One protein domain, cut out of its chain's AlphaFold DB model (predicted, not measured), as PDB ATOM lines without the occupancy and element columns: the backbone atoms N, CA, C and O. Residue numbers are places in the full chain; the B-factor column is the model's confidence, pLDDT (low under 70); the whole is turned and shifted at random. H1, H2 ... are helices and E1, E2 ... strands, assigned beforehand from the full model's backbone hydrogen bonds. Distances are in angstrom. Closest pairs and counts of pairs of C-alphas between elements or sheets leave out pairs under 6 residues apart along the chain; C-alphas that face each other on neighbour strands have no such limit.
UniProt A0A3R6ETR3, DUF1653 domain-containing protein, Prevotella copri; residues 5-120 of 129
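This is residues 5 to 120 of the 129 residues of the protein "DUF1653 domain-containing protein" of Prevotella copri (UniProt A0A3R6ETR3). A curled, strongly twisted sheet of five strands makes the core, with the small two-stranded hairpin E5 and E6 at one end of the domain and a loose group of helices at the other. In that group H2 and H5 pack side by side, and H1 runs outward from them like an arm, its residues 5 to 12 sticking out. The printed part has 116 residues, with elements in the order H1 H2 H3 E1 E2 E3 E4 H4 E5 E6 E7 H5, of mixed class, helices and strands. The large sheet has the order E4 - E3 - E2 - E1 - E7, all antiparallel. The whole is only just loose, close to compact, with a radius of gyration of the C-alphas of 16.3 A and spans of 54 by 36 by 25 A.

Begin at E1, residues 50 to 53, E2, 58 to 66, E3, 73 to 79, and E4, 86 to 90: a meander, each strand the antiparallel neighbour of the one before. N 59 and O 51 are 2.8 A apart, N 74 and O 65 2.8 A, and N 87 and O 77 2.8 A, each within hydrogen-bond range. E2 bends by 55 degrees at residue 62. Beside E1 find edge strand E7, residues 108 to 111, with N 109 and O 52 2.9 A apart. H4, residues 91 to 95, is on the sheet at a height of 5.6 A, over none of its strands; the closest C-alphas of H4 and E3 are those of Lys 91 and Lys 74, 4.4 A apart. E5, residues 97 to 100, and E6, 103 to 106, form a hairpin, with N 98 and O 105 2.8 A apart; E6 runs on into E7 at 60 degrees. H5, residues 113 to 120, only grazes the sheet with residues 113 to 116. It touches H2, residues 27 to 38, at a shallow tilt of 28 degrees, opposite ways; their closest C-alphas are those of Glu 117 and Arg 30, 5.8 A apart. H1, residues 5 to 20, is close to H2 but not clearly touching, Leu 20 and Ala 28 having the closest C-alphas at 6.7 A. H3, residues 40 to 43, and H2 meet only through their link. Every O i to N i+4 pair is within range in H1, H2 and H4; in H5 0 of 4 are, beside 3 of 5 O i to N i+3 pairs, and H3 is too short for an i+4 pair.

Find C-alpha 58 at (29.421, -6.527, 4.402), where E2 begins its 23.0 A; E3 is 20.1 A long and E4 14.0 A. H1 starts at C-alpha 5, (19.878, 16.272, 28.297), and runs 22.4 A; H2 is 16.8 A long. H5 ends after 11.8 A at C-alpha 120, (35.156, -9.276, 15.286).

The two C-alphas farthest apart are those of Glu 5 and Gly 102, 57.8 A. The printed part has no cut and no long link. Mean pLDDT of the printed part is 75.9; residues 5 to 47 and 113 to 120 are under 70.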
ATOM      1  N   GLU A   5      19.142  17.514  28.065       61.81
ATOM      2  CA  GLU A   5      19.878  16.272  28.297       61.81
ATOM      3  C   GLU A   5      19.640  15.251  27.173       61.81
ATOM      4  O   GLU A   5      20.591  14.622  26.723       61.81
ATOM      5  N   GLU A   6      18.417  15.152  26.638       52.09
ATOM      6  CA  GLU A   6      18.103  14.297  25.478       52.09
ATOM      7  C   GLU A   6      18.769  14.814  24.192       52.09
ATOM      8  O   GLU A   6      19.163  14.030  23.331       52.09
ATOM      9  N   ILE A   7      18.912  16.136  24.053       56.84
ATOM     10  CA  ILE A   7      19.610  16.758  22.918       56.84
ATOM     11  C   ILE A   7      21.118  16.484  22.995       56.84
ATOM     12  O   ILE A   7      21.726  16.154  21.978       56.84
ATOM     13  N   LYS A   8      21.721  16.569  24.189       60.00
ATOM     14  CA  LYS A   8      23.145  16.254  24.398       60.00
ATOM     15  C   LYS A   8      23.455  14.778  24.162       60.00
ATOM     16  O   LYS A   8      24.472  14.480  23.550       60.00
ATOM     17  N   ASP A   9      22.577  13.878  24.599       60.97
ATOM     18  CA  ASP A   9      22.730  12.434  24.384       60.97
ATOM     19  C   ASP A   9      22.663  12.078  22.888       60.97
ATOM     20  O   ASP A   9      23.483  11.322  22.372       60.97
ATOM     21  N   LYS A  10      21.756  12.729  22.145       60.69
ATOM     22  CA  LYS A  10      21.678  12.604  20.682       60.69
ATOM     23  C   LYS A  10      22.914  13.171  19.983       60.69
ATOM     24  O   LYS A  10      23.415  12.529  19.067       60.69
ATOM     25  N   GLN A  11      23.412  14.336  20.397       65.25
ATOM     26  CA  GLN A  11      24.606  14.931  19.787       65.25
ATOM     27  C   GLN A  11      25.853  14.083  20.055       65.25
ATOM     28  O   GLN A  11      26.580  13.770  19.121       65.25
ATOM     29  N   ALA A  12      26.044  13.616  21.292       60.19
ATOM     30  CA  ALA A  12      27.139  12.718  21.647       60.19
ATOM     31  C   ALA A  12      27.076  11.391  20.872       60.19
ATOM     32  O   ALA A  12      28.108  10.860  20.474       60.19
ATOM     33  N   PHE A  13      25.870  10.877  20.612       57.66
ATOM     34  CA  PHE A  13      25.666   9.726  19.737       57.66
ATOM     35  C   PHE A  13      26.112  10.008  18.294       57.66
ATOM     36  O   PHE A  13      26.819   9.184  17.721       57.66
ATOM     37  N   PHE A  14      25.744  11.154  17.710       54.53
ATOM     38  CA  PHE A  14      26.150  11.508  16.343       54.53
ATOM     39  C   PHE A  14      27.653  11.776  16.221       54.53
ATOM     40  O   PHE A  14      28.275  11.270  15.291       54.53
ATOM     41  N   ASP A  15      28.246  12.487  17.180       61.91
ATOM     42  CA  ASP A  15      29.685  12.765  17.209       61.91
ATOM     43  C   ASP A  15      30.491  11.461  17.334       61.91
ATOM     44  O   ASP A  15      31.477  11.253  16.627       61.91
ATOM     45  N   TRP A  16      30.015  10.533  18.172       60.84
ATOM     46  CA  TRP A  16      30.572   9.189  18.280       60.84
ATOM     47  C   TRP A  16      30.433   8.416  16.960       60.84
ATOM     48  O   TRP A  16      31.421   7.882  16.466       60.84
ATOM     49  N   VAL A  17      29.259   8.420  16.317       53.41
ATOM     50  CA  VAL A  17      29.044   7.789  14.997       53.41
ATOM     51  C   VAL A  17      29.994   8.347  13.924       53.41
ATOM     52  O   VAL A  17      30.527   7.584  13.114       53.41
ATOM     53  N   GLU A  18      30.252   9.657  13.913       59.22
ATOM     54  CA  GLU A  18      31.199  10.279  12.978       59.22
ATOM     55  C   GLU A  18      32.659   9.887  13.237       59.22
ATOM     56  O   GLU A  18      33.449   9.755  12.296       59.22
ATOM     57  N   GLU A  19      33.038   9.702  14.500       57.72
ATOM     58  CA  GLU A  19      34.365   9.225  14.882       57.72
ATOM     59  C   GLU A  19      34.566   7.753  14.482       57.72
ATOM     60  O   GLU A  19      35.625   7.379  13.972       57.72
ATOM     61  N   LEU A  20      33.514   6.937  14.582       52.50
ATOM     62  CA  LEU A  20      33.530   5.529  14.180       52.50
ATOM     63  C   LEU A  20      33.639   5.316  12.673       52.50
ATOM     64  O   LEU A  20      34.344   4.408  12.228       52.50
ATOM     65  N   ASN A  21      33.017   6.180  11.870       52.06
ATOM     66  CA  ASN A  21      33.137   6.136  10.409       52.06
ATOM     67  C   ASN A  21      34.574   6.367   9.903       52.06
ATOM     68  O   ASN A  21      34.874   6.088   8.741       52.06
ATOM     69  N   LYS A  22      35.477   6.842  10.771       55.31
ATOM     70  CA  LYS A  22      36.905   7.028  10.481       55.31
ATOM     71  C   LYS A  22      37.759   5.804  10.862       55.31
ATOM     72  O   LYS A  22      38.929   5.757  10.486       55.31
ATOM     73  N   SER A  23      37.201   4.812  11.568       43.62
ATOM     74  CA  SER A  23      37.909   3.617  12.060       43.62
ATOM     75  C   SER A  23      37.842   2.417  11.092       43.62
ATOM     76  O   SER A  23      36.929   2.272  10.281       43.62
ATOM     77  N   CYS A  24      38.860   1.548  11.133       42.47
ATOM     78  CA  CYS A  24      39.128   0.490  10.153       42.47
ATOM     79  C   CYS A  24      38.201  -0.751  10.274       42.47
ATOM     80  O   CYS A  24      37.565  -0.992  11.295       42.47
ATOM     81  N   LYS A  25      38.196  -1.576   9.212       49.53
ATOM     82  CA  LYS A  25      37.297  -2.695   8.811       49.53
ATOM     83  C   LYS A  25      36.649  -3.626   9.863       49.53
ATOM     84  O   LYS A  25      35.727  -4.341   9.485       49.53
ATOM     85  N   CYS A  26      37.098  -3.691  11.116       42.88
ATOM     86  CA  CYS A  26      36.628  -4.688  12.095       42.88
ATOM     87  C   CYS A  26      35.684  -4.106  13.162       42.88
ATOM     88  O   CYS A  26      34.785  -4.812  13.617       42.88
ATOM     89  N   ASP A  27      35.851  -2.831  13.522       49.94
ATOM     90  CA  ASP A  27      35.072  -2.194  14.596       49.94
ATOM     91  C   ASP A  27      33.692  -1.721  14.100       49.94
ATOM     92  O   ASP A  27      32.688  -1.884  14.794       49.94
ATOM     93  N   ALA A  28      33.610  -1.301  12.830       52.34
ATOM     94  CA  ALA A  28      32.387  -0.806  12.190       52.34
ATOM     95  C   ALA A  28      31.222  -1.816  12.205       52.34
ATOM     96  O   ALA A  28      30.070  -1.436  12.375       52.34
ATOM     97  N   VAL A  29      31.504  -3.118  12.080       51.06
ATOM     98  CA  VAL A  29      30.474  -4.171  12.111       51.06
ATOM     99  C   VAL A  29      29.948  -4.401  13.534       51.06
ATOM    100  O   VAL A  29      28.743  -4.554  13.728       51.06
ATOM    101  N   ARG A  30      30.833  -4.390  14.543       51.00
ATOM    102  CA  ARG A  30      30.470  -4.584  15.960       51.00
ATOM    103  C   ARG A  30      29.612  -3.435  16.481       51.00
ATOM    104  O   ARG A  30      28.793  -3.629  17.376       51.00
ATOM    105  N   GLU A  31      29.800  -2.243  15.932       55.72
ATOM    106  CA  GLU A  31      29.078  -1.041  16.341       55.72
ATOM    107  C   GLU A  31      27.853  -0.753  15.477       55.72
ATOM    108  O   GLU A  31      26.845  -0.329  16.033       55.72
ATOM    109  N   TYR A  32      27.844  -1.137  14.196       58.97
ATOM    110  CA  TYR A  32      26.630  -1.201  13.375       58.97
ATOM    111  C   TYR A  32      25.541  -2.068  14.030       58.97
ATOM    112  O   TYR A  32      24.373  -1.680  14.071       58.97
ATOM    113  N   VAL A  33      25.923  -3.215  14.609       54.34
ATOM    114  CA  VAL A  33      25.009  -4.088  15.368       54.34
ATOM    115  C   VAL A  33      24.545  -3.423  16.672       54.34
ATOM    116  O   VAL A  33      23.367  -3.500  17.007       54.34
ATOM    117  N   LYS A  34      25.422  -2.709  17.397       54.41
ATOM    118  CA  LYS A  34      25.048  -1.989  18.634       54.41
ATOM    119  C   LYS A  34      24.140  -0.785  18.376       54.41
ATOM    120  O   LYS A  34      23.261  -0.513  19.191       54.41
ATOM    121  N   ILE A  35      24.350  -0.079  17.266       54.06
ATOM    122  CA  ILE A  35      23.529   1.054  16.838       54.06
ATOM    123  C   ILE A  35      22.173   0.536  16.368       54.06
ATOM    124  O   ILE A  35      21.169   0.947  16.930       54.06
ATOM    125  N   ASN A  36      22.111  -0.436  15.454       51.84
ATOM    126  CA  ASN A  36      20.829  -0.958  14.958       51.84
ATOM    127  C   ASN A  36      20.062  -1.817  15.970       51.84
ATOM    128  O   ASN A  36      18.839  -1.851  15.922       51.84
ATOM    129  N   GLY A  37      20.745  -2.453  16.927       52.09
ATOM    130  CA  GLY A  37      20.103  -3.145  18.048       52.09
ATOM    131  C   GLY A  37      19.509  -2.204  19.108       52.09
ATOM    132  O   GLY A  37      18.614  -2.610  19.843       52.09
ATOM    133  N   LYS A  38      19.974  -0.945  19.196       48.50
ATOM    134  CA  LYS A  38      19.409   0.106  20.074       48.50
ATOM    135  C   LYS A  38      18.513   1.110  19.335       48.50
ATOM    136  O   LYS A  38      17.723   1.808  19.968       48.50
ATOM    137  N   ALA A  39      18.631   1.184  18.012       47.53
ATOM    138  CA  ALA A  39      17.908   2.084  17.118       47.53
ATOM    139  C   ALA A  39      16.729   1.390  16.420       47.53
ATOM    140  O   ALA A  39      16.305   1.806  15.345       47.53
ATOM    141  N   ASP A  40      16.165   0.360  17.049       48.31
ATOM    142  CA  ASP A  40      14.996  -0.371  16.553       48.31
ATOM    143  C   ASP A  40      13.838   0.596  16.207       48.31
ATOM    144  O   ASP A  40      13.154   0.453  15.201       48.31
ATOM    145  N   TRP A  41      13.701   1.707  16.941       46.31
ATOM    146  CA  TRP A  41      12.705   2.755  16.679       46.31
ATOM    147  C   TRP A  41      13.014   3.683  15.483       46.31
ATOM    148  O   TRP A  41      12.086   4.297  14.959       46.31
ATOM    149  N   LEU A  42      14.264   3.788  15.009       46.12
ATOM    150  CA  LEU A  42      14.638   4.619  13.846       46.12
ATOM    151  C   LEU A  42      14.183   4.008  12.511       46.12
ATOM    152  O   LEU A  42      14.029   4.727  11.524       46.12
ATOM    153  N   HIS A  43      13.915   2.698  12.487       49.22
ATOM    154  CA  HIS A  43      13.417   1.972  11.314       49.22
ATOM    155  C   HIS A  43      12.036   1.329  11.526       49.22
ATOM    156  O   HIS A  43      11.614   0.497  10.726       49.22
ATOM    157  N   GLY A  44      11.315   1.701  12.589       49.34
ATOM    158  CA  GLY A  44       9.990   1.139  12.882       49.34
ATOM    159  C   GLY A  44      10.004  -0.324  13.350       49.34
ATOM    160  O   GLY A  44       9.018  -1.026  13.154       49.34
ATOM    161  N   GLY A  45      11.102  -0.782  13.953       54.09
ATOM    162  CA  GLY A  45      11.263  -2.114  14.549       54.09
ATOM    163  C   GLY A  45      11.908  -3.161  13.636       54.09
ATOM    164  O   GLY A  45      11.830  -4.354  13.923       54.09
ATOM    165  N   PHE A  46      12.471  -2.754  12.490       55.34
ATOM    166  CA  PHE A  46      13.012  -3.682  11.494       55.34
ATOM    167  C   PHE A  46      14.444  -3.319  11.095       55.34
ATOM    168  O   PHE A  46      14.685  -2.377  10.339       55.34
ATOM    169  N   SER A  47      15.410  -4.125  11.541       68.81
ATOM    170  CA  SER A  47      16.776  -4.082  11.014       68.81
ATOM    171  C   SER A  47      16.811  -4.626   9.582       68.81
ATOM    172  O   SER A  47      16.311  -5.728   9.323       68.81
ATOM    173  N   LYS A  48      17.439  -3.898   8.651       82.12
ATOM    174  CA  LYS A  48      17.618  -4.373   7.272       82.12
ATOM    175  C   LYS A  48      18.503  -5.629   7.223       82.12
ATOM    176  O   LYS A  48      19.443  -5.742   8.013       82.12
ATOM    177  N   PRO A  49      18.253  -6.571   6.292       89.69
ATOM    178  CA  PRO A  49      19.103  -7.745   6.125       89.69
ATOM    179  C   PRO A  49      20.544  -7.367   5.771       89.69
ATOM    180  O   PRO A  49      20.765  -6.510   4.916       89.69
ATOM    181  N   ILE A  50      21.514  -8.072   6.355       88.56
ATOM    182  CA  ILE A  50      22.928  -7.936   6.002       88.56
ATOM    183  C   ILE A  50      23.345  -9.082   5.089       88.56
ATOM    184  O   ILE A  50      22.977 -10.239   5.300       88.56
ATOM    185  N   TYR A  51      24.137  -8.751   4.078       92.75
ATOM    186  CA  TYR A  51      24.749  -9.692   3.159       92.75
ATOM    187  C   TYR A  51      26.267  -9.561   3.200       92.75
ATOM    188  O   TYR A  51      26.819  -8.460   3.167       92.75
ATOM    189  N   ARG A  52      26.959 -10.699   3.219       91.44
ATOM    190  CA  ARG A  52      28.406 -10.786   3.056       91.44
ATOM    191  C   ARG A  52      28.724 -11.108   1.604       91.44
ATOM    192  O   ARG A  52      28.299 -12.134   1.080       91.44
ATOM    193  N   HIS A  53      29.497 -10.251   0.955       93.81
ATOM    194  CA  HIS A  53      30.055 -10.559  -0.355       93.81
ATOM    195  C   HIS A  53      31.131 -11.644  -0.219       93.81
ATOM    196  O   HIS A  53      31.875 -11.640   0.760       93.81
ATOM    197  N   TYR A  54      31.304 -12.514  -1.218       90.94
ATOM    198  CA  TYR A  54      32.321 -13.584  -1.174       90.94
ATOM    199  C   TYR A  54      33.761 -13.073  -0.936       90.94
ATOM    200  O   TYR A  54      34.614 -13.813  -0.461       90.94
ATOM    201  N   LYS A  55      34.034 -11.789  -1.222       89.62
ATOM    202  CA  LYS A  55      35.317 -11.115  -0.911       89.62
ATOM    203  C   LYS A  55      35.454 -10.642   0.549       89.62
ATOM    204  O   LYS A  55      36.437  -9.988   0.877       89.62
ATOM    205  N   GLY A  56      34.468 -10.907   1.402       85.56
ATOM    206  CA  GLY A  56      34.487 -10.616   2.839       85.56
ATOM    207  C   GLY A  56      33.863  -9.285   3.275       85.56
ATOM    208  O   GLY A  56      33.694  -9.083   4.471       85.56
ATOM    209  N   ASN A  57      33.489  -8.389   2.356       85.38
ATOM    210  CA  ASN A  57      32.831  -7.120   2.708       85.38
ATOM    211  C   ASN A  57      31.347  -7.328   3.065       85.38
ATOM    212  O   ASN A  57      30.693  -8.202   2.492       85.38
ATOM    213  N   PHE A  58      30.812  -6.478   3.944       85.56
ATOM    214  CA  PHE A  58      29.421  -6.527   4.402       85.56
ATOM    215  C   PHE A  58      28.589  -5.377   3.850       85.56
ATOM    216  O   PHE A  58      29.067  -4.245   3.738       85.56
ATOM    217  N   TYR A  59      27.336  -5.689   3.534       89.75
ATOM    218  CA  TYR A  59      26.407  -4.761   2.917       89.75
ATOM    219  C   TYR A  59      25.006  -4.884   3.507       89.75
ATOM    220  O   TYR A  59      24.502  -5.989   3.703       89.75
ATOM    221  N   GLU A  60      24.358  -3.748   3.721       90.44
ATOM    222  CA  GLU A  60      22.925  -3.667   3.962       90.44
ATOM    223  C   GLU A  60      22.141  -3.847   2.673       90.44
ATOM    224  O   GLU A  60      22.428  -3.217   1.654       90.44
ATOM    225  N   TYR A  61      21.091  -4.652   2.741       93.25
ATOM    226  CA  TYR A  61      20.106  -4.756   1.681       93.25
ATOM    227  C   TYR A  61      19.064  -3.646   1.813       93.25
ATOM    228  O   TYR A  61      18.274  -3.641   2.758       93.25
ATOM    229  N   LEU A  62      19.047  -2.720   0.854       92.81
ATOM    230  CA  LEU A  62      18.085  -1.618   0.846       92.81
ATOM    231  C   LEU A  62      16.758  -2.033   0.207       92.81
ATOM    232  O   LEU A  62      15.707  -1.588   0.661       92.81
ATOM    233  N   GLY A  63      16.799  -2.886  -0.820       94.38
ATOM    234  CA  GLY A  63      15.598  -3.359  -1.503       94.38
ATOM    235  C   GLY A  63      15.826  -3.746  -2.959       94.38
ATOM    236  O   GLY A  63      16.907  -3.552  -3.521       94.38
ATOM    237  N   GLU A  64      14.768  -4.270  -3.575       96.75
ATOM    238  CA  GLU A  64      14.694  -4.389  -5.030       96.75
ATOM    239  C   GLU A  64      14.255  -3.051  -5.623       96.75
ATOM    240  O   GLU A  64      13.398  -2.361  -5.070       96.75
ATOM    241  N   VAL A  65      14.838  -2.697  -6.759       96.75
ATOM    242  CA  VAL A  65      14.515  -1.494  -7.522       96.75
ATOM    243  C   VAL A  65      14.292  -1.883  -8.978       96.75
ATOM    244  O   VAL A  65      14.882  -2.844  -9.469       96.75
ATOM    245  N   THR A  66      13.432  -1.144  -9.669       97.25
ATOM    246  CA  THR A  66      13.233  -1.299 -11.115       97.25
ATOM    247  C   THR A  66      13.962  -0.165 -11.814       97.25
ATOM    248  O   THR A  66      13.763   0.998 -11.467       97.25
ATOM    249  N   ASP A  67      14.830  -0.500 -12.762       96.31
ATOM    250  CA  ASP A  67      15.468   0.497 -13.619       96.31
ATOM    251  C   ASP A  67      14.430   1.059 -14.600       96.31
ATOM    252  O   ASP A  67      13.829   0.303 -15.358       96.31
ATOM    253  N   SER A  68      14.192   2.371 -14.576       96.69
ATOM    254  CA  SER A  68      13.160   3.005 -15.404       96.69
ATOM    255  C   SER A  68      13.467   2.969 -16.900       96.69
ATOM    256  O   SER A  68      12.534   2.980 -17.696       96.69
ATOM    257  N   GLU A  69      14.743   2.909 -17.288       96.31
ATOM    258  CA  GLU A  69      15.154   2.932 -18.697       96.31
ATOM    259  C   GLU A  69      15.084   1.543 -19.334       96.31
ATOM    260  O   GLU A  69      14.779   1.397 -20.516       96.31
ATOM    261  N   THR A  70      15.367   0.504 -18.547       96.38
ATOM    262  CA  THR A  70      15.478  -0.878 -19.044       96.38
ATOM    263  C   THR A  70      14.361  -1.792 -18.552       96.38
ATOM    264  O   THR A  70      14.187  -2.886 -19.079       96.38
ATOM    265  N   SER A  71      13.580  -1.359 -17.556       96.19
ATOM    266  CA  SER A  71      12.603  -2.178 -16.822       96.19
ATOM    267  C   SER A  71      13.200  -3.426 -16.153       96.19
ATOM    268  O   SER A  71      12.470  -4.339 -15.768       96.19
ATOM    269  N   GLU A  72      14.523  -3.480 -15.980       96.75
ATOM    270  CA  GLU A  72      15.201  -4.604 -15.336       96.75
ATOM    271  C   GLU A  72      15.127  -4.517 -13.806       96.75
ATOM    272  O   GLU A  72      15.322  -3.457 -13.202       96.75
ATOM    273  N   ALA A  73      14.921  -5.669 -13.162       97.75
ATOM    274  CA  ALA A  73      14.978  -5.786 -11.711       97.75
ATOM    275  C   ALA A  73      16.433  -5.750 -11.218       97.75
ATOM    276  O   ALA A  73      17.283  -6.561 -11.608       97.75
ATOM    277  N   LYS A  74      16.715  -4.836 -10.293       98.31
ATOM    278  CA  LYS A  74      18.024  -4.656  -9.660       98.31
ATOM    279  C   LYS A  74      17.888  -4.663  -8.139       98.31
ATOM    280  O   LYS A  74      16.799  -4.539  -7.592       98.31
ATOM    281  N   VAL A  75      19.006  -4.823  -7.448       98.19
ATOM    282  CA  VAL A  75      19.116  -4.725  -5.992       98.19
ATOM    283  C   VAL A  75      19.924  -3.483  -5.652       98.19
ATOM    284  O   VAL A  75      21.023  -3.306  -6.185       98.19
ATOM    285  N   ALA A  76      19.388  -2.655  -4.756       97.62
ATOM    286  CA  ALA A  76      20.104  -1.561  -4.114       97.62
ATOM    287  C   ALA A  76      20.655  -2.027  -2.759       97.62
ATOM    288  O   ALA A  76      19.949  -2.656  -1.964       97.62
ATOM    289  N   TYR A  77      21.925  -1.735  -2.495       95.62
ATOM    290  CA  TYR A  77      22.619  -2.168  -1.283       95.62
ATOM    291  C   TYR A  77      23.708  -1.168  -0.881       95.62
ATOM    292  O   TYR A  77      24.267  -0.484  -1.737       95.62
ATOM    293  N   GLN A  78      24.005  -1.071   0.413       91.81
ATOM    294  CA  GLN A  78      24.930  -0.080   0.973       91.81
ATOM    295  C   GLN A  78      26.071  -0.759   1.724       91.81
ATOM    296  O   GLN A  78      25.845  -1.739   2.427       91.81
ATOM    297  N   ALA A  79      27.302  -0.272   1.568       87.38
ATOM    298  CA  ALA A  79      28.436  -0.770   2.345       87.38
ATOM    299  C   ALA A  79      28.255  -0.444   3.835       87.38
ATOM    300  O   ALA A  79      28.018   0.706   4.171       87.38
ATOM    301  N   VAL A  80      28.423  -1.434   4.721       80.50
ATOM    302  CA  VAL A  80      28.281  -1.253   6.186       80.50
ATOM    303  C   VAL A  80      29.447  -0.458   6.795       80.50
ATOM    304  O   VAL A  80      29.346   0.077   7.895       80.50
ATOM    305  N   CYS A  81      30.591  -0.404   6.110       71.00
ATOM    306  CA  CYS A  81      31.799   0.262   6.592       71.00
ATOM    307  C   CYS A  81      32.463   1.101   5.495       71.00
ATOM    308  O   CYS A  81      32.286   0.840   4.303       71.00
ATOM    309  N   GLY A  82      33.314   2.045   5.899       74.00
ATOM    310  CA  GLY A  82      33.997   2.958   4.984       74.00
ATOM    311  C   GLY A  82      33.126   4.170   4.657       74.00
ATOM    312  O   GLY A  82      32.530   4.755   5.550       74.00
ATOM    313  N   GLN A  83      33.048   4.550   3.380       76.75
ATOM    314  CA  GLN A  83      32.295   5.734   2.932       76.75
ATOM    315  C   GLN A  83      30.785   5.482   2.758       76.75
ATOM    316  O   GLN A  83      30.097   6.313   2.175       76.75
ATOM    317  N   HIS A  84      30.265   4.338   3.229       81.38
ATOM    318  CA  HIS A  84      28.840   3.973   3.137       81.38
ATOM    319  C   HIS A  84      28.255   4.101   1.722       81.38
ATOM    320  O   HIS A  84      27.111   4.515   1.531       81.38
ATOM    321  N   GLU A  85      29.056   3.752   0.713       87.19
ATOM    322  CA  GLU A  85      28.667   3.851  -0.692       87.19
ATOM    323  C   GLU A  85      27.455   2.965  -0.995       87.19
ATOM    324  O   GLU A  85      27.374   1.812  -0.553       87.19
ATOM    325  N   VAL A  86      26.532   3.504  -1.791       93.94
ATOM    326  CA  VAL A  86      25.336   2.804  -2.260       93.94
ATOM    327  C   VAL A  86      25.572   2.310  -3.679       93.94
ATOM    328  O   VAL A  86      25.986   3.061  -4.560       93.94
ATOM    329  N   TRP A  87      25.268   1.040  -3.902       96.75
ATOM    330  CA  TRP A  87      25.467   0.353  -5.166       96.75
ATOM    331  C   TRP A  87      24.147  -0.210  -5.680       96.75
ATOM    332  O   TRP A  87      23.264  -0.588  -4.908       96.75
ATOM    333  N   VAL A  88      24.046  -0.325  -7.003       97.31
ATOM    334  CA  VAL A  88      22.944  -1.009  -7.684       97.31
ATOM    335  C   VAL A  88      23.517  -2.121  -8.553       97.31
ATOM    336  O   VAL A  88      24.544  -1.945  -9.212       97.31
ATOM    337  N   ARG A  89      22.877  -3.291  -8.549       97.19
ATOM    338  CA  ARG A  89      23.310  -4.447  -9.344       97.19
ATOM    339  C   ARG A  89      22.115  -5.232  -9.887       97.19
ATOM    340  O   ARG A  89      21.131  -5.332  -9.162       97.19
ATOM    341  N   PRO A  90      22.185  -5.840 -11.090       97.94
ATOM    342  CA  PRO A  90      21.141  -6.751 -11.559       97.94
ATOM    343  C   PRO A  90      20.788  -7.815 -10.517       97.94
ATOM    344  O   PRO A  90      21.686  -8.410  -9.909       97.94
ATOM    345  N   LYS A  91      19.486  -8.047 -10.311       97.94
ATOM    346  CA  LYS A  91      18.964  -8.934  -9.260       97.94
ATOM    347  C   LYS A  91      19.533 -10.346  -9.372       97.94
ATOM    348  O   LYS A  91      20.017 -10.900  -8.387       97.94
ATOM    349  N   GLU A  92      19.555 -10.887 -10.586       97.06
ATOM    350  CA  GLU A  92      20.093 -12.221 -10.874       97.06
ATOM    351  C   GLU A  92      21.577 -12.339 -10.523       97.06
ATOM    352  O   GLU A  92      22.023 -13.351  -9.992       97.06
ATOM    353  N   MET A  93      22.357 -11.277 -10.745       97.19
ATOM    354  CA  MET A  93      23.771 -11.280 -10.378       97.19
ATOM    355  C   MET A  93      23.985 -11.176  -8.871       97.19
ATOM    356  O   MET A  93      24.992 -11.688  -8.380       97.19
ATOM    357  N   PHE A  94      23.103 -10.468  -8.159       98.00
ATOM    358  CA  PHE A  94      23.188 -10.307  -6.709       98.00
ATOM    359  C   PHE A  94      22.911 -11.635  -5.995       98.00
ATOM    360  O   PHE A  94      23.732 -12.074  -5.195       98.00
ATOM    361  N   PHE A  95      21.810 -12.307  -6.339       97.69
ATOM    362  CA  PHE A  95      21.440 -13.606  -5.760       97.69
ATOM    363  C   PHE A  95      22.126 -14.807  -6.430       97.69
ATOM    364  O   PHE A  95      21.940 -15.945  -6.005       97.69
ATOM    365  N   GLY A  96      22.907 -14.568  -7.483       97.50
ATOM    366  CA  GLY A  96      23.630 -15.600  -8.215       97.50
ATOM    367  C   GLY A  96      24.909 -16.076  -7.527       97.50
ATOM    368  O   GLY A  96      25.395 -15.500  -6.549       97.50
ATOM    369  N   ASN A  97      25.503 -17.114  -8.111       97.69
ATOM    370  CA  ASN A  97      26.769 -17.682  -7.663       97.69
ATOM    371  C   ASN A  97      27.967 -17.111  -8.440       97.69
ATOM    372  O   ASN A  97      27.844 -16.564  -9.538       97.69
ATOM    373  N   VAL A  98      29.145 -17.258  -7.849       96.50
ATOM    374  CA  VAL A  98      30.458 -17.146  -8.486       96.50
ATOM    375  C   VAL A  98      31.181 -18.478  -8.355       96.50
ATOM    376  O   VAL A  98      30.912 -19.240  -7.431       96.50
ATOM    377  N   GLU A  99      32.106 -18.759  -9.263       96.94
ATOM    378  CA  GLU A  99      32.978 -19.924  -9.147       96.94
ATOM    379  C   GLU A  99      34.248 -19.533  -8.385       96.94
ATOM    380  O   GLU A  99      34.973 -18.634  -8.808       96.94
ATOM    381  N   ILE A 100      34.490 -20.186  -7.249       94.69
ATOM    382  CA  ILE A 100      35.713 -20.062  -6.449       94.69
ATOM    383  C   ILE A 100      36.281 -21.466  -6.277       94.69
ATOM    384  O   ILE A 100      35.578 -22.357  -5.804       94.69
ATOM    385  N   ASP A 101      37.531 -21.674  -6.690       93.81
ATOM    386  CA  ASP A 101      38.218 -22.973  -6.621       93.81
ATOM    387  C   ASP A 101      37.396 -24.134  -7.222       93.81
ATOM    388  O   ASP A 101      37.302 -25.224  -6.653       93.81
ATOM    389  N   GLY A 102      36.742 -23.879  -8.362       95.25
ATOM    390  CA  GLY A 102      35.902 -24.858  -9.062       95.25
ATOM    391  C   GLY A 102      34.567 -25.165  -8.378       95.25
ATOM    392  O   GLY A 102      33.887 -26.117  -8.759       95.25
ATOM    393  N   LYS A 103      34.180 -24.400  -7.348       95.69
ATOM    394  CA  LYS A 103      32.926 -24.588  -6.608       95.69
ATOM    395  C   LYS A 103      32.014 -23.369  -6.741       95.69
ATOM    396  O   LYS A 103      32.489 -22.238  -6.624       95.69
ATOM    397  N   PRO A 104      30.698 -23.571  -6.929       96.94
ATOM    398  CA  PRO A 104      29.742 -22.476  -6.901       96.94
ATOM    399  C   PRO A 104      29.571 -21.966  -5.465       96.94
ATOM    400  O   PRO A 104      29.219 -22.721  -4.559       96.94
ATOM    401  N   VAL A 105      29.801 -20.672  -5.270       96.81
ATOM    402  CA  VAL A 105      29.638 -19.961  -3.996       96.81
ATOM    403  C   VAL A 105      28.677 -18.791  -4.210       96.81
ATOM    404  O   VAL A 105      28.838 -18.073  -5.202       96.81
ATOM    405  N   PRO A 106      27.706 -18.545  -3.312       97.56
ATOM    406  CA  PRO A 106      26.855 -17.363  -3.395       97.56
ATOM    407  C   PRO A 106      27.692 -16.090  -3.479       97.56
ATOM    408  O   PRO A 106      28.613 -15.878  -2.687       97.56
ATOM    409  N   ARG A 107      27.376 -15.213  -4.435       97.62
ATOM    410  CA  ARG A 107      28.082 -13.931  -4.547       97.62
ATOM    411  C   ARG A 107      27.866 -13.090  -3.291       97.62
ATOM    412  O   ARG A 107      28.814 -12.468  -2.808       97.62
ATOM    413  N   PHE A 108      26.626 -13.082  -2.808       96.56
ATOM    414  CA  PHE A 108      26.195 -12.449  -1.574       96.56
ATOM    415  C   PHE A 108      25.456 -13.474  -0.716       96.56
ATOM    416  O   PHE A 108      24.441 -14.035  -1.121       96.56
ATOM    417  N   GLU A 109      25.965 -13.703   0.486       95.06
ATOM    418  CA  GLU A 109      25.396 -14.619   1.468       95.06
ATOM    419  C   GLU A 109      24.685 -13.806   2.550       95.06
ATOM    420  O   GLU A 109      25.297 -12.922   3.152       95.06
ATOM    421  N   LYS A 110      23.398 -14.066   2.799       93.62
ATOM    422  CA  LYS A 110      22.670 -13.413   3.895       93.62
ATOM    423  C   LYS A 110      23.249 -13.885   5.228       93.62
ATOM    424  O   LYS A 110      23.367 -15.087   5.443       93.62
ATOM    425  N   VAL A 111      23.567 -12.954   6.121       86.75
ATOM    426  CA  VAL A 111      24.133 -13.255   7.443       86.75
ATOM    427  C   VAL A 111      23.196 -12.805   8.556       86.75
ATOM    428  O   VAL A 111      22.492 -11.801   8.426       86.75
ATOM    429  N   ASP A 112      23.184 -13.558   9.654       79.69
ATOM    430  CA  ASP A 112      22.546 -13.125  10.896       79.69
ATOM    431  C   ASP A 112      23.463 -12.116  11.605       79.69
ATOM    432  O   ASP A 112      24.692 -12.256  11.605       79.69
ATOM    433  N   LEU A 113      22.872 -11.101  12.236       66.12
ATOM    434  CA  LEU A 113      23.593 -10.118  13.048       66.12
ATOM    435  C   LEU A 113      24.423 -10.804  14.150       66.12
ATOM    436  O   LEU A 113      25.525 -10.356  14.457       66.12
ATOM    437  N   LYS A 114      23.961 -11.948  14.671       63.06
ATOM    438  CA  LYS A 114      24.690 -12.753  15.670       63.06
ATOM    439  C   LYS A 114      25.990 -13.371  15.142       63.06
ATOM    440  O   LYS A 114      26.883 -13.702  15.922       63.06
ATOM    441  N   ASP A 115      26.110 -13.564  13.829       59.94
ATOM    442  CA  ASP A 115      27.306 -14.152  13.212       59.94
ATOM    443  C   ASP A 115      28.358 -13.102  12.838       59.94
ATOM    444  O   ASP A 115      29.545 -13.428  12.734       59.94
ATOM    445  N   LEU A 116      27.945 -11.836  12.720       61.28
ATOM    446  CA  LEU A 116      28.839 -10.687  12.580       61.28
ATOM    447  C   LEU A 116      29.671 -10.463  13.852       61.28
ATOM    448  O   LEU A 116      30.881 -10.250  13.772       61.28
ATOM    449  N   GLU A 117      29.054 -10.587  15.031       55.06
ATOM    450  CA  GLU A 117      29.711 -10.355  16.326       55.06
ATOM    451  C   GLU A 117      30.897 -11.308  16.565       55.06
ATOM    452  O   GLU A 117      31.986 -10.867  16.940       55.06
ATOM    453  N   LYS A 118      30.740 -12.599  16.236       50.72
ATOM    454  CA  LYS A 118      31.759 -13.650  16.444       50.72
ATOM    455  C   LYS A 118      33.033 -13.460  15.612       50.72
ATOM    456  O   LYS A 118      34.091 -13.974  15.974       50.72
ATOM    457  N   GLN A 119      32.958 -12.772  14.471       52.91
ATOM    458  CA  GLN A 119      34.115 -12.577  13.583       52.91
ATOM    459  C   GLN A 119      34.993 -11.399  14.023       52.91
ATOM    460  O   GLN A 119      36.208 -11.448  13.837       52.91
ATOM    461  N   THR A 120      34.412 -10.408  14.703       46.75
ATOM    462  CA  THR A 120      35.156  -9.276  15.286       46.75
ATOM    463  C   THR A 120      36.059  -9.689  16.456       46.75
ATOM    464  O   THR A 120      36.990  -8.977  16.814       46.75
TER     465      THR A 120